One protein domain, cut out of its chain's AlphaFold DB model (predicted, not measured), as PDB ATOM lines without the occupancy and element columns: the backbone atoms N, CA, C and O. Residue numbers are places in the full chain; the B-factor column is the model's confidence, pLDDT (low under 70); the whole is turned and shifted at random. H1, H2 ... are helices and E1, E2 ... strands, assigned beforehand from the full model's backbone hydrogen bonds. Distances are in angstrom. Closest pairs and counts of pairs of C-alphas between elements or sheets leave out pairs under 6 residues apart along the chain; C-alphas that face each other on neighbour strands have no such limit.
ATOM      1  N   LEU A 362     163.991 120.557 121.124       92.00
ATOM      2  CA  LEU A 362     164.902 120.496 122.252       92.00
ATOM      3  C   LEU A 362     164.974 119.061 122.773       92.00
ATOM      4  O   LEU A 362     163.965 118.371 122.915       92.00
ATOM      5  N   VAL A 363     166.188 118.624 123.078       93.44
ATOM      6  CA  VAL A 363     166.515 117.269 123.529       93.44
ATOM      7  C   VAL A 363     167.639 117.320 124.560       93.44
ATOM      8  O   VAL A 363     168.380 118.301 124.644       93.44
ATOM      9  N   PHE A 364     167.812 116.243 125.321       92.31
ATOM     10  CA  PHE A 364     169.044 116.005 126.069       92.31
ATOM     11  C   PHE A 364     169.932 115.037 125.296       92.31
ATOM     12  O   PHE A 364     169.475 113.981 124.871       92.31
ATOM     13  N   VAL A 365     171.209 115.372 125.132       92.81
ATOM     14  CA  VAL A 365     172.202 114.490 124.508       92.81
ATOM     15  C   VAL A 365     173.210 114.004 125.540       92.81
ATOM     16  O   VAL A 365     173.716 114.788 126.342       92.81
ATOM     17  N   SER A 366     173.494 112.701 125.523       92.44
ATOM     18  CA  SER A 366     174.537 112.092 126.346       92.44
ATOM     19  C   SER A 366     175.910 112.582 125.915       92.44
ATOM     20  O   SER A 366     176.267 112.527 124.736       92.44
ATOM     21  N   LEU A 367     176.717 112.999 126.882       87.94
ATOM     22  CA  LEU A 367     178.125 113.281 126.648       87.94
ATOM     23  C   LEU A 367     178.905 111.960 126.616       87.94
ATOM     24  O   LEU A 367     178.647 111.062 127.416       87.94
ATOM     25  N   ARG A 368     179.864 111.830 125.686       87.44
ATOM     26  CA  ARG A 368     180.747 110.643 125.606       87.44
ATOM     27  C   ARG A 368     181.646 110.504 126.834       87.44
ATOM     28  O   ARG A 368     182.011 109.398 127.207       87.44
ATOM     29  N   GLN A 369     182.013 111.637 127.421       88.81
ATOM     30  CA  GLN A 369     182.716 111.742 128.689       88.81
ATOM     31  C   GLN A 369     181.858 112.649 129.579       88.81
ATOM     32  O   GLN A 369     181.619 113.796 129.189       88.81
ATOM     33  N   PRO A 370     181.343 112.154 130.719       88.75
ATOM     34  CA  PRO A 370     180.692 112.998 131.710       88.75
ATOM     35  C   PRO A 370     181.622 114.122 132.156       88.75
ATOM     36  O   PRO A 370     182.808 113.886 132.395       88.75
ATOM     37  N   ILE A 371     181.089 115.334 132.290       86.06
ATOM     38  CA  ILE A 371     181.865 116.436 132.858       86.06
ATOM     39  C   ILE A 371     181.848 116.257 134.370       86.06
ATOM     40  O   ILE A 371     180.777 116.307 134.979       86.06
ATOM     41  N   LYS A 372     183.028 116.000 134.939       88.12
ATOM     42  CA  LYS A 372     183.194 115.689 136.355       88.12
ATOM     43  C   LYS A 372     182.790 116.855 137.242       88.12
ATOM     44  O   LYS A 372     183.242 117.977 137.012       88.12
ATOM     45  N   GLY A 373     181.938 116.573 138.222       83.25
ATOM     46  CA  GLY A 373     181.560 117.536 139.247       83.25
ATOM     47  C   GLY A 373     182.569 117.609 140.402       83.25
ATOM     48  O   GLY A 373     183.429 116.729 140.531       83.25
ATOM     49  N   PRO A 374     182.519 118.683 141.214       78.38
ATOM     50  CA  PRO A 374     183.453 118.930 142.312       78.38
ATOM     51  C   PRO A 374     183.437 117.869 143.421       78.38
ATOM     52  O   PRO A 374     184.425 117.768 144.142       78.38
ATOM     53  N   LEU A 375     182.370 117.075 143.577       78.94
ATOM     54  CA  LEU A 375     182.337 115.998 144.576       78.94
ATOM     55  C   LEU A 375     183.223 114.801 144.195       78.94
ATOM     56  O   LEU A 375     183.594 114.018 145.067       78.94
ATOM     57  N   GLY A 376     183.557 114.628 142.911       86.88
ATOM     58  CA  GLY A 376     184.436 113.561 142.411       86.88
ATOM     59  C   GLY A 376     183.855 112.136 142.457       86.88
ATOM     60  O   GLY A 376     184.295 111.276 141.693       86.88
ATOM     61  N   ASP A 377     182.830 111.890 143.279       86.00
ATOM     62  CA  ASP A 377     182.103 110.618 143.403       86.00
ATOM     63  C   ASP A 377     181.207 110.293 142.187       86.00
ATOM     64  O   ASP A 377     180.748 109.162 142.013       86.00
ATOM     65  N   GLY A 378     180.988 111.276 141.310       82.50
ATOM     66  CA  GLY A 378     180.180 111.155 140.101       82.50
ATOM     67  C   GLY A 378     178.671 111.307 140.311       82.50
ATOM     68  O   GLY A 378     177.908 111.024 139.378       82.50
ATOM     69  N   SER A 379     178.240 111.747 141.499       79.31
ATOM     70  CA  SER A 379     176.846 112.082 141.819       79.31
ATOM     71  C   SER A 379     176.394 113.405 141.183       79.31
ATOM     72  O   SER A 379     175.223 113.556 140.823       79.31
ATOM     73  N   ASP A 380     177.336 114.326 140.978       79.62
ATOM     74  CA  ASP A 380     177.179 115.657 140.384       79.62
ATOM     75  C   ASP A 380     177.731 115.763 138.944       79.62
ATOM     76  O   ASP A 380     177.691 116.835 138.334       79.62
ATOM     77  N   ASP A 381     178.170 114.640 138.360       86.44
ATOM     78  CA  ASP A 381     178.609 114.537 136.965       86.44
ATOM     79  C   ASP A 381     177.522 115.007 135.979       86.44
ATOM     80  O   ASP A 381     176.432 114.425 135.876       86.44
ATOM     81  N   ILE A 382     177.859 115.975 135.123       85.56
ATOM     82  CA  ILE A 382     177.000 116.360 133.999       85.56
ATOM     83  C   ILE A 382     177.159 115.304 132.897       85.56
ATOM     84  O   ILE A 382     178.062 115.368 132.062       85.56
ATOM     85  N   ARG A 383     176.269 114.304 132.904       87.94
ATOM     86  CA  ARG A 383     176.204 113.229 131.888       87.94
ATOM     87  C   ARG A 383     175.412 113.614 130.631       87.94
ATOM     88  O   ARG A 383     175.614 113.017 129.576       87.94
ATOM     89  N   PHE A 384     174.530 114.612 130.730       89.88
ATOM     90  CA  PHE A 384     173.619 115.036 129.659       89.88
ATOM     91  C   PHE A 384     173.674 116.544 129.454       89.88
ATOM     92  O   PHE A 384     173.720 117.288 130.431       89.88
ATOM     93  N   TRP A 385     173.593 116.999 128.205       90.38
ATOM     94  CA  TRP A 385     173.603 118.418 127.846       90.38
ATOM     95  C   TRP A 385     172.361 118.793 127.018       90.38
ATOM     96  O   TRP A 385     171.962 118.001 126.160       90.38
ATOM     97  N   PRO A 386     171.723 119.961 127.236       90.88
ATOM     98  CA  PRO A 386     170.590 120.401 126.422       90.88
ATOM     99  C   PRO A 386     171.041 120.781 125.004       90.88
ATOM    100  O   PRO A 386     171.922 121.623 124.814       90.88
ATOM    101  N   GLY A 387     170.423 120.175 123.995       91.75
ATOM    102  CA  GLY A 387     170.687 120.435 122.583       91.75
ATOM    103  C   GLY A 387     169.411 120.696 121.787       91.75
ATOM    104  O   GLY A 387     168.310 120.396 122.238       91.75
ATOM    105  N   MET A 388     169.577 121.253 120.592       92.62
ATOM    106  CA  MET A 388     168.521 121.465 119.604       92.62
ATOM    107  C   MET A 388     168.833 120.670 118.334       92.62
ATOM    108  O   MET A 388     169.952 120.756 117.819       92.62
ATOM    109  N   ILE A 389     167.855 119.937 117.803       93.50
ATOM    110  CA  ILE A 389     167.975 119.232 116.519       93.50
ATOM    111  C   ILE A 389     168.106 120.268 115.391       93.50
ATOM    112  O   ILE A 389     167.273 121.162 115.251       93.50
ATOM    113  N   ARG A 390     169.158 120.157 114.576       93.81
ATOM    114  CA  ARG A 390     169.454 121.027 113.419       93.81
ATOM    115  C   ARG A 390     169.341 120.332 112.067       93.81
ATOM    116  O   ARG A 390     169.440 120.993 111.043       93.81
ATOM    117  N   GLY A 391     169.182 119.018 112.070       92.06
ATOM    118  CA  GLY A 391     169.069 118.199 110.876       92.06
ATOM    119  C   GLY A 391     169.145 116.728 111.251       92.06
ATOM    120  O   GLY A 391     169.500 116.380 112.382       92.06
ATOM    121  N   ILE A 392     168.796 115.865 110.305       91.19
ATOM    122  CA  ILE A 392     168.734 114.424 110.512       91.19
ATOM    123  C   ILE A 392     169.344 113.747 109.286       91.19
ATOM    124  O   ILE A 392     168.964 114.067 108.163       91.19
ATOM    125  N   THR A 393     170.315 112.859 109.496       90.31
ATOM    126  CA  THR A 393     171.036 112.143 108.432       90.31
ATOM    127  C   THR A 393     171.319 110.717 108.891       90.31
ATOM    128  O   THR A 393     171.819 110.531 109.998       90.31
ATOM    129  N   ASP A 394     171.019 109.714 108.068       85.62
ATOM    130  CA  ASP A 394     171.447 108.314 108.250       85.62
ATOM    131  C   ASP A 394     171.262 107.761 109.683       85.62
ATOM    132  O   ASP A 394     172.207 107.301 110.323       85.62
ATOM    133  N   ASN A 395     170.033 107.845 110.215       84.88
ATOM    134  CA  ASN A 395     169.649 107.440 111.584       84.88
ATOM    135  C   ASN A 395     170.363 108.189 112.729       84.88
ATOM    136  O   ASN A 395     170.460 107.698 113.861       84.88
ATOM    137  N   ARG A 396     170.863 109.396 112.455       90.94
ATOM    138  CA  ARG A 396     171.613 110.221 113.404       90.94
ATOM    139  C   ARG A 396     171.146 111.676 113.365       90.94
ATOM    140  O   ARG A 396     170.713 112.196 112.339       90.94
ATOM    141  N   TYR A 397     171.276 112.350 114.500       93.50
ATOM    142  CA  TYR A 397     170.875 113.739 114.682       93.50
ATOM    143  C   TYR A 397     172.072 114.679 114.580       93.50
ATOM    144  O   TYR A 397     173.090 114.491 115.247       93.50
ATOM    145  N   ILE A 398     171.928 115.734 113.785       93.69
ATOM    146  CA  ILE A 398     172.819 116.891 113.815       93.69
ATOM    147  C   ILE A 398     172.301 117.800 114.928       93.69
ATOM    148  O   ILE A 398     171.155 118.246 114.881       93.69
ATOM    149  N   LEU A 399     173.120 118.062 115.945       92.88
ATOM    150  CA  LEU A 399     172.711 118.783 117.153       92.88
ATOM    151  C   LEU A 399     173.457 120.106 117.296       92.88
ATOM    152  O   LEU A 399     174.653 120.182 117.040       92.88
ATOM    153  N   GLN A 400     172.789 121.135 117.804       91.31
ATOM    154  CA  GLN A 400     173.456 122.297 118.386       91.31
ATOM    155  C   GLN A 400     173.308 122.245 119.906       91.31
ATOM    156  O   GLN A 400     172.191 122.333 120.411       91.31
ATOM    157  N   LEU A 401     174.419 122.129 120.639       90.19
ATOM    158  CA  LEU A 401     174.404 122.268 122.098       90.19
ATOM    159  C   LEU A 401     174.062 123.711 122.492       90.19
ATOM    160  O   LEU A 401     174.568 124.660 121.892       90.19
ATOM    161  N   LEU A 402     173.230 123.883 123.516       86.25
ATOM    162  CA  LEU A 402     172.858 125.203 124.026       86.25
ATOM    163  C   LEU A 402     173.852 125.695 125.085       86.25
ATOM    164  O   LEU A 402     174.442 124.900 125.810       86.25
ATOM    165  N   GLY A 403     174.036 127.013 125.193       80.75
ATOM    166  CA  GLY A 403     174.835 127.639 126.258       80.75
ATOM    167  C   GLY A 403     176.361 127.529 126.129       80.75
ATOM    168  O   GLY A 403     177.070 128.126 126.932       80.75
ATOM    169  N   LEU A 404     176.887 126.829 125.118       78.69
ATOM    170  CA  LEU A 404     178.321 126.798 124.817       78.69
ATOM    171  C   LEU A 404     178.675 127.858 123.751       78.69
ATOM    172  O   LEU A 404     178.067 127.852 122.670       78.69
ATOM    173  N   PRO A 405     179.651 128.754 124.005       64.19
ATOM    174  CA  PRO A 405     180.098 129.733 123.017       64.19
ATOM    175  C   PRO A 405     180.761 129.032 121.824       64.19
ATOM    176  O   PRO A 405     181.471 128.044 121.985       64.19
ATOM    177  N   ASN A 406     180.540 129.559 120.616       65.38
ATOM    178  CA  ASN A 406     181.087 129.031 119.357       65.38
ATOM    179  C   ASN A 406     180.707 127.573 119.025       65.38
ATOM    180  O   ASN A 406     181.474 126.874 118.361       65.38
ATOM    181  N   THR A 407     179.510 127.117 119.415       56.69
ATOM    182  CA  THR A 407     178.960 125.834 118.942       56.69
ATOM    183  C   THR A 407     178.730 125.833 117.432       56.69
ATOM    184  O   THR A 407     177.635 126.092 116.933       56.69
ATOM    185  N   ARG A 408     179.771 125.434 116.695       60.16
ATOM    186  CA  ARG A 408     179.590 124.692 115.445       60.16
ATOM    187  C   ARG A 408     178.662 123.513 115.756       60.16
ATOM    188  O   ARG A 408     178.809 122.901 116.817       60.16
ATOM    189  N   SER A 409     177.713 123.219 114.868       62.09
ATOM    190  CA  SER A 409     176.833 122.055 115.015       62.09
ATOM    191  C   SER A 409     177.676 120.819 115.326       62.09
ATOM    192  O   SER A 409     178.654 120.551 114.623       62.09
ATOM    193  N   LEU A 410     177.327 120.097 116.391       63.78
ATOM    194  CA  LEU A 410     177.993 118.850 116.729       63.78
ATOM    195  C   LEU A 410     177.879 117.878 115.563       63.78
ATOM    196  O   LEU A 410     176.850 117.791 114.883       63.78
ATOM    197  N   SER A 411     178.946 117.106 115.391       70.25
ATOM    198  CA  SER A 411     178.949 115.963 114.503       70.25
ATOM    199  C   SER A 411     177.821 114.998 114.872       70.25
ATOM    200  O   SER A 411     177.607 114.675 116.038       70.25
ATOM    201  N   SER A 412     177.122 114.557 113.830       88.50
ATOM    202  CA  SER A 412     176.103 113.509 113.792       88.50
ATOM    203  C   SER A 412     176.136 112.523 114.982       88.50
ATOM    204  O   SER A 412     177.069 111.724 115.121       88.50
ATOM    205  N   VAL A 413     175.101 112.551 115.826       91.69
ATOM    206  CA  VAL A 413     174.950 111.765 117.068       91.69
ATOM    207  C   VAL A 413     173.925 110.636 116.864       91.69
ATOM    208  O   VAL A 413     172.855 110.905 116.320       91.69
ATOM    209  N   PRO A 414     174.193 109.378 117.274       92.00
ATOM    210  CA  PRO A 414     173.239 108.281 117.096       92.00
ATOM    211  C   PRO A 414     171.985 108.463 117.955       92.00
ATOM    212  O   PRO A 414     172.050 109.045 119.039       92.00
ATOM    213  N   HIS A 415     170.860 107.905 117.497       88.81
ATOM    214  CA  HIS A 415     169.579 107.984 118.204       88.81
ATOM    215  C   HIS A 415     169.678 107.566 119.685       88.81
ATOM    216  O   HIS A 415     169.221 108.296 120.557       88.81
ATOM    217  N   SER A 416     170.400 106.479 119.983       89.94
ATOM    218  CA  SER A 416     170.640 105.955 121.342       89.94
ATOM    219  C   SER A 416     171.465 106.859 122.276       89.94
ATOM    220  O   SER A 416     171.785 106.471 123.400       89.94
ATOM    221  N   SER A 417     171.867 108.047 121.821       92.62
ATOM    222  CA  SER A 417     172.527 109.078 122.629       92.62
ATOM    223  C   SER A 417     171.647 110.311 122.865       92.62
ATOM    224  O   SER A 417     172.125 111.270 123.470       92.62
ATOM    225  N   VAL A 418     170.392 110.311 122.405       92.69
ATOM    226  CA  VAL A 418     169.471 111.455 122.477       92.69
ATOM    227  C   VAL A 418     168.186 111.056 123.199       92.69
ATOM    228  O   VAL A 418     167.587 110.028 122.913       92.69
ATOM    229  N   LEU A 419     167.757 111.893 124.140       91.94
ATOM    230  CA  LEU A 419     166.574 111.700 124.968       91.94
ATOM    231  C   LEU A 419     165.614 112.892 124.844       91.94
ATOM    232  O   LEU A 419     166.075 114.022 124.646       91.94
ATOM    233  N   PRO A 420     164.294 112.679 125.020       89.81
ATOM    234  CA  PRO A 420     163.322 113.770 125.041       89.81
ATOM    235  C   PRO A 420     163.689 114.824 126.085       89.81
ATOM    236  O   PRO A 420     164.180 114.482 127.163       89.81
ATOM    237  N   TYR A 421     163.403 116.103 125.828       86.00
ATOM    238  CA  TYR A 421     163.654 117.140 126.835       86.00
ATOM    239  C   TYR A 421     162.896 116.861 128.149       86.00
ATOM    240  O   TYR A 421     163.438 117.041 129.236       86.00
ATOM    241  N   LEU A 422     161.679 116.312 128.059       82.50
ATOM    242  CA  LEU A 422     160.872 115.901 129.216       82.50
ATOM    243  C   LEU A 422     161.320 114.583 129.882       82.50
ATOM    244  O   LEU A 422     160.692 114.152 130.847       82.50
ATOM    245  N   ALA A 423     162.391 113.933 129.412       77.25
ATOM    246  CA  ALA A 423     162.977 112.784 130.111       77.25
ATOM    247  C   ALA A 423     163.757 113.189 131.370       77.25
ATOM    248  O   ALA A 423     163.901 112.389 132.296       77.25
ATOM    249  N   PHE A 424     164.227 114.438 131.434       74.06
ATOM    250  CA  PHE A 424     164.915 114.973 132.599       74.06
ATOM    251  C   PHE A 424     164.142 116.146 133.182       74.06
ATOM    252  O   PHE A 424     164.338 117.300 132.799       74.06
ATOM    253  N   HIS A 425     163.352 115.867 134.219       61.84
ATOM    254  CA  HIS A 425     163.064 116.906 135.193       61.84
ATOM    255  C   HIS A 425     164.385 117.256 135.887       61.84
ATOM    256  O   HIS A 425     164.823 116.558 136.804       61.84
ATOM    257  N   VAL A 426     165.043 118.333 135.447       53.56
ATOM    258  CA  VAL A 426     166.135 118.935 136.220       53.56
ATOM    259  C   VAL A 426     165.560 119.218 137.604       53.56
ATOM    260  O   VAL A 426     164.481 119.812 137.716       53.56
ATOM    261  N   SER A 427     166.190 118.689 138.657       43.56
ATOM    262  CA  SER A 427     165.596 118.775 139.990       43.56
ATOM    263  C   SER A 427     165.430 120.247 140.361       43.56
ATOM    264  O   SER A 427     166.287 121.076 140.045       43.56
ATOM    265  N   LYS A 428     164.318 120.600 141.019       44.31
ATOM    266  CA  LYS A 428     164.069 121.998 141.398       44.31
ATOM    267  C   LYS A 428     165.225 122.552 142.242       44.31
ATOM    268  O   LYS A 428     165.595 123.699 142.044       44.31
ATOM    269  N   GLY A 429     165.843 121.701 143.069       43.38
ATOM    270  CA  GLY A 429     167.072 121.996 143.808       43.38
ATOM    271  C   GLY A 429     168.283 122.293 142.916       43.38
ATOM    272  O   GLY A 429     168.930 123.303 143.147       43.38
ATOM    273  N   LEU A 430     168.556 121.497 141.870       46.03
ATOM    274  CA  LEU A 430     169.666 121.767 140.942       46.03
ATOM    275  C   LEU A 430     169.419 123.031 140.106       46.03
ATOM    276  O   LEU A 430     170.333 123.820 139.903       46.03
ATOM    277  N   CYS A 431     168.181 123.283 139.669       48.41
ATOM    278  CA  CYS A 431     167.830 124.578 139.081       48.41
ATOM    279  C   CYS A 431     168.057 125.719 140.087       48.41
ATOM    280  O   CYS A 431     168.668 126.723 139.748       48.41
ATOM    281  N   GLN A 432     167.592 125.578 141.329       49.44
ATOM    282  CA  GLN A 432     167.745 126.613 142.351       49.44
ATOM    283  C   GLN A 432     169.213 126.858 142.728       49.44
ATOM    284  O   GLN A 432     169.575 128.014 142.897       49.44
ATOM    285  N   SER A 433     170.077 125.841 142.787       49.47
ATOM    286  CA  SER A 433     171.513 126.028 143.046       49.47
ATOM    287  C   SER A 433     172.274 126.593 141.840       49.47
ATOM    288  O   SER A 433     173.212 127.367 142.014       49.47
ATOM    289  N   LEU A 434     171.860 126.267 140.611       48.28
ATOM    290  CA  LEU A 434     172.425 126.848 139.387       48.28
ATOM    291  C   LEU A 434     171.962 128.295 139.123       48.28
ATOM    292  O   LEU A 434     172.625 128.996 138.363       48.28
ATOM    293  N   PHE A 435     170.849 128.740 139.722       51.91
ATOM    294  CA  PHE A 435     170.243 130.062 139.484       51.91
ATOM    295  C   PHE A 435     170.072 130.947 140.742       51.91
ATOM    296  O   PHE A 435     169.460 132.009 140.646       51.91
ATOM    297  N   SER A 436     170.575 130.546 141.915       47.72
ATOM    298  CA  SER A 436     170.585 131.375 143.136       47.72
ATOM    299  C   SER A 436     171.908 132.124 143.244       47.72
ATOM    300  O   SER A 436     172.930 131.509 143.530       47.72
ATOM    301  N   GLU A 437     171.888 133.444 143.044       45.22
ATOM    302  CA  GLU A 437     173.094 134.285 143.149       45.22
ATOM    303  C   GLU A 437     173.732 134.185 144.553       45.22
ATOM    304  O   GLU A 437     174.941 133.998 144.670       45.22
ATOM    305  N   ASP A 438     172.915 134.140 145.614       46.62
ATOM    306  CA  ASP A 438     173.379 134.080 147.011       46.62
ATOM    307  C   ASP A 438     174.265 132.858 147.335       46.62
ATOM    308  O   ASP A 438     175.221 132.969 148.106       46.62
ATOM    309  N   ILE A 439     173.972 131.679 146.766       45.31
ATOM    310  CA  ILE A 439     174.751 130.444 147.005       45.31
ATOM    311  C   ILE A 439     176.137 130.528 146.350       45.31
ATOM    312  O   ILE A 439     177.095 129.941 146.860       45.31
ATOM    313  N   TRP A 440     176.250 131.261 145.238       41.84
ATOM    314  CA  TRP A 440     177.506 131.436 144.513       41.84
ATOM    315  C   TRP A 440     178.445 132.428 145.194       41.84
ATOM    316  O   TRP A 440     179.651 132.207 145.150       41.84
ATOM    317  N   ASP A 441     177.929 133.454 145.871       40.78
ATOM    318  CA  ASP A 441     178.778 134.404 146.600       40.78
ATOM    319  C   ASP A 441     179.134 133.902 148.014       40.78
ATOM    320  O   ASP A 441     180.282 134.014 148.447       40.78
ATOM    321  N   SER A 442     178.189 133.277 148.730       42.03
ATOM    322  CA  SER A 442     178.396 132.873 150.134       42.03
ATOM    323  C   SER A 442     179.323 131.665 150.324       42.03
ATOM    324  O   SER A 442     180.143 131.677 151.241       42.03
ATOM    325  N   PHE A 455     190.929 123.320 137.972       44.81
ATOM    326  CA  PHE A 455     189.784 122.443 137.718       44.81
ATOM    327  C   PHE A 455     188.459 123.099 138.138       44.81
ATOM    328  O   PHE A 455     187.493 123.121 137.370       44.81
ATOM    329  N   THR A 456     188.439 123.731 139.313       54.81
ATOM    330  CA  THR A 456     187.252 124.381 139.883       54.81
ATOM    331  C   THR A 456     186.847 125.629 139.096       54.81
ATOM    332  O   THR A 456     185.656 125.846 138.857       54.81
ATOM    333  N   ALA A 457     187.800 126.417 138.584       54.34
ATOM    334  CA  ALA A 457     187.498 127.530 137.676       54.34
ATOM    335  C   ALA A 457     186.855 127.051 136.355       54.34
ATOM    336  O   ALA A 457     185.866 127.633 135.895       54.34
ATOM    337  N   SER A 458     187.368 125.955 135.783       63.72
ATOM    338  CA  SER A 458     186.812 125.321 134.580       63.72
ATOM    339  C   SER A 458     185.388 124.800 134.818       63.72
ATOM    340  O   SER A 458     184.467 125.148 134.072       63.72
ATOM    341  N   PHE A 459     185.164 124.055 135.909       66.38
ATOM    342  CA  PHE A 459     183.838 123.539 136.249       66.38
ATOM    343  C   PHE A 459     182.816 124.660 136.468       66.38
ATOM    344  O   PHE A 459     181.699 124.568 135.963       66.38
ATOM    345  N   ARG A 460     183.188 125.767 137.132       69.69
ATOM    346  CA  ARG A 460     182.301 126.937 137.291       69.69
ATOM    347  C   ARG A 460     181.842 127.498 135.943       69.69
ATOM    348  O   ARG A 460     180.661 127.814 135.790       69.69
ATOM    349  N   GLN A 461     182.728 127.594 134.946       75.00
ATOM    350  CA  GLN A 461     182.338 128.051 133.608       75.00
ATOM    351  C   GLN A 461     181.454 127.029 132.880       75.00
ATOM    352  O   GLN A 461     180.495 127.420 132.214       75.00
ATOM    353  N   VAL A 462     181.718 125.729 133.033       72.00
ATOM    354  CA  VAL A 462     180.855 124.671 132.489       72.00
ATOM    355  C   VAL A 462     179.467 124.698 133.133       72.00
ATOM    356  O   VAL A 462     178.474 124.673 132.411       72.00
ATOM    357  N   ALA A 463     179.372 124.813 134.457       71.62
ATOM    358  CA  ALA A 463     178.109 124.904 135.185       71.62
ATOM    359  C   ALA A 463     177.310 126.152 134.774       71.62
ATOM    360  O   ALA A 463     176.108 126.049 134.529       71.62
ATOM    361  N   ARG A 464     177.970 127.305 134.585       75.75
ATOM    362  CA  ARG A 464     177.354 128.513 134.001       75.75
ATOM    363  C   ARG A 464     176.856 128.282 132.578       75.75
ATOM    364  O   ARG A 464     175.733 128.670 132.265       75.75
ATOM    365  N   ASN A 465     177.644 127.638 131.720       74.12
ATOM    366  CA  ASN A 465     177.235 127.299 130.354       74.12
ATOM    367  C   ASN A 465     176.058 126.305 130.340       74.12
ATOM    368  O   ASN A 465     175.155 126.442 129.520       74.12
ATOM    369  N   TYR A 466     176.020 125.345 131.268       72.69
ATOM    370  CA  TYR A 466     174.936 124.371 131.422       72.69
ATOM    371  C   TYR A 466     173.651 125.031 131.932       72.69
ATOM    372  O   TYR A 466     172.593 124.877 131.323       72.69
ATOM    373  N   ALA A 467     173.751 125.851 132.982       74.69
ATOM    374  CA  ALA A 467     172.666 126.686 133.490       74.69
ATOM    375  C   ALA A 467     172.141 127.635 132.399       74.69
ATOM    376  O   ALA A 467     170.935 127.762 132.215       74.69
ATOM    377  N   THR A 468     173.036 128.227 131.603       74.06
ATOM    378  CA  THR A 468     172.682 129.055 130.441       74.06
ATOM    379  C   THR A 468     172.022 128.216 129.348       74.06
ATOM    380  O   THR A 468     171.065 128.677 128.746       74.06
ATOM    381  N   GLY A 469     172.456 126.977 129.107       69.69
ATOM    382  CA  GLY A 469     171.819 126.045 128.174       69.69
ATOM    383  C   GLY A 469     170.401 125.658 128.602       69.69
ATOM    384  O   GLY A 469     169.493 125.681 127.776       69.69
ATOM    385  N   LEU A 470     170.189 125.385 129.892       73.19
ATOM    386  CA  LEU A 470     168.872 125.130 130.483       73.19
ATOM    387  C   LEU A 470     167.984 126.379 130.471       73.19
ATOM    388  O   LEU A 470     166.817 126.306 130.095       73.19
ATOM    389  N   TRP A 471     168.528 127.543 130.829       76.12
ATOM    390  CA  TRP A 471     167.817 128.819 130.762       76.12
ATOM    391  C   TRP A 471     167.457 129.175 129.321       76.12
ATOM    392  O   TRP A 471     166.334 129.596 129.070       76.12
ATOM    393  N   LEU A 472     168.358 128.950 128.361       71.38
ATOM    394  CA  LEU A 472     168.090 129.120 126.936       71.38
ATOM    395  C   LEU A 472     167.034 128.130 126.457       71.38
ATOM    396  O   LEU A 472     166.147 128.562 125.745       71.38
ATOM    397  N   ALA A 473     167.061 126.861 126.864       66.38
ATOM    398  CA  ALA A 473     166.017 125.891 126.529       66.38
ATOM    399  C   ALA A 473     164.637 126.327 127.063       66.38
ATOM    400  O   ALA A 473     163.655 126.371 126.320       66.38
ATOM    401  N   LEU A 474     164.581 126.756 128.329       68.56
ATOM    402  CA  LEU A 474     163.384 127.337 128.941       68.56
ATOM    403  C   LEU A 474     162.947 128.625 128.226       68.56
ATOM    404  O   LEU A 474     161.764 128.816 127.983       68.56
ATOM    405  N   LYS A 475     163.869 129.513 127.842       69.62
ATOM    406  CA  LYS A 475     163.540 130.742 127.107       69.62
ATOM    407  C   LYS A 475     163.155 130.482 125.656       69.62
ATOM    408  O   LYS A 475     162.294 131.202 125.174       69.62
ATOM    409  N   PHE A 476     163.720 129.478 124.990       64.69
ATOM    410  CA  PHE A 476     163.373 129.071 123.626       64.69
ATOM    411  C   PHE A 476     161.889 128.707 123.552       64.69
ATOM    412  O   PHE A 476     161.186 129.243 122.698       64.69
ATOM    413  N   SER A 477     161.394 127.915 124.510       57.31
ATOM    414  CA  SER A 477     159.961 127.600 124.612       57.31
ATOM    415  C   SER A 477     159.082 128.855 124.788       57.31
ATOM    416  O   SER A 477     157.941 128.888 124.332       57.31
ATOM    417  N   HIS A 478     159.636 129.926 125.371       51.00
ATOM    418  CA  HIS A 478     158.982 131.220 125.577       51.00
ATOM    419  C   HIS A 478     159.236 132.295 124.493       51.00
ATOM    420  O   HIS A 478     158.616 133.357 124.584       51.00
ATOM    421  N   SER A 479     160.128 132.106 123.508       50.31
ATOM    422  CA  SER A 479     160.593 133.220 122.646       50.31
ATOM    423  C   SER A 479     160.809 132.912 121.157       50.31
ATOM    424  O   SER A 479     161.240 133.799 120.415       50.31
TER     425      SER A 479
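Overview. This is residues 362 to 442 and 455 to 479 of the 764 residues of the protein "Clr2_transil domain-containing protein" of Dendrothele bispora (strain CBS 962.96) (UniProt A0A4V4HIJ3). A strongly twisted, curled sheet of five strands has one long helix, H3, slanting over one of its faces; the short helices H1 and H2 lie off the sheet, H1 packing crosswise on residues 463 to 467 of H3 and H2 reaching farthest from the mean of the C-alphas. The printed part has 106 residues, with five named strands and then three named helices along the chain. The sheet's order is E4, E3, E2, E1, E5, antiparallel throughout, and the class is mixed, helices and strands. The whole is compact, with a radius of gyration of the C-alphas of 14.2 A and spans of 48 by 33 by 27 A.

Along the chain. E2, the longest strand, holds residues 382 to 393 and is 26.6 A long; it bends by 86 degrees at residue 390. E1, residues 362 to 371, begins at C-alpha 362 (164.902, 120.496, 122.252), measures 20.4 A and bends by 95 degrees at residue 368. E3 is residues 396 to 401, 15.1 A; E4 is residues 410 to 414, 11.6 A; E5 is residues 418 to 420, 7.1 A. H3, residues 455 to 479, is 34.6 A long, has a kink of 25 degrees near residue 473 and ends at C-alpha 479 (160.593, 133.220, 122.646). H1 is residues 428 to 435, 10.3 A, and H2 is residues 437 to 442, 8.9 A.

Arrangement. E1, E2, E3 and E4 form a meander, each strand the antiparallel neighbour of the one before. In the hairpin E1 and E2, N 365 and O 385 are 2.9 A apart, within hydrogen-bond range. In the hairpin E2 and E3, N 390 and O 398 are 2.8 A apart, and in the hairpin E3 and E4, N 410 and O 399 are 2.8 A apart. E5, an edge strand antiparallel to E1, has N 419 and O 364 at 2.8 A. H3 is on the sheet at a height of 9.0 A, two layers with a helix on one face. It lies over E2, slantwise to the strands, at 37 degrees to E2 on the local plane; their closest C-alphas are those of Pro 386 and Gly 469, 6.0 A. H1 is not on the sheet but touches H3, closest at the C-alphas of Leu 434 and Ala 467, 5.9 A; at 71 degrees they are only just about perpendicular. H2 is close to H1 but not clearly touching, at 6.8 A between C-alphas 439 and 433, their closest, and is apart from H3. Every O i to N i+4 pair is within hydrogen-bond range in H1 and H2, and 20 of 21 are in H3.

Size, cuts and confidence. The C-alphas farthest apart are those of Asp 394 and Ser 442, 49.0 A. Residues 443 to 454 are not printed, and C-alphas 442 and 455 are 19.8 A apart across this cut. Of the links printed whole, none is long. The mean pLDDT of the printed part is 74.4; residues 405 to 410, 425 to 442, 455 to 460, 469 and 473 to 479 are under 70.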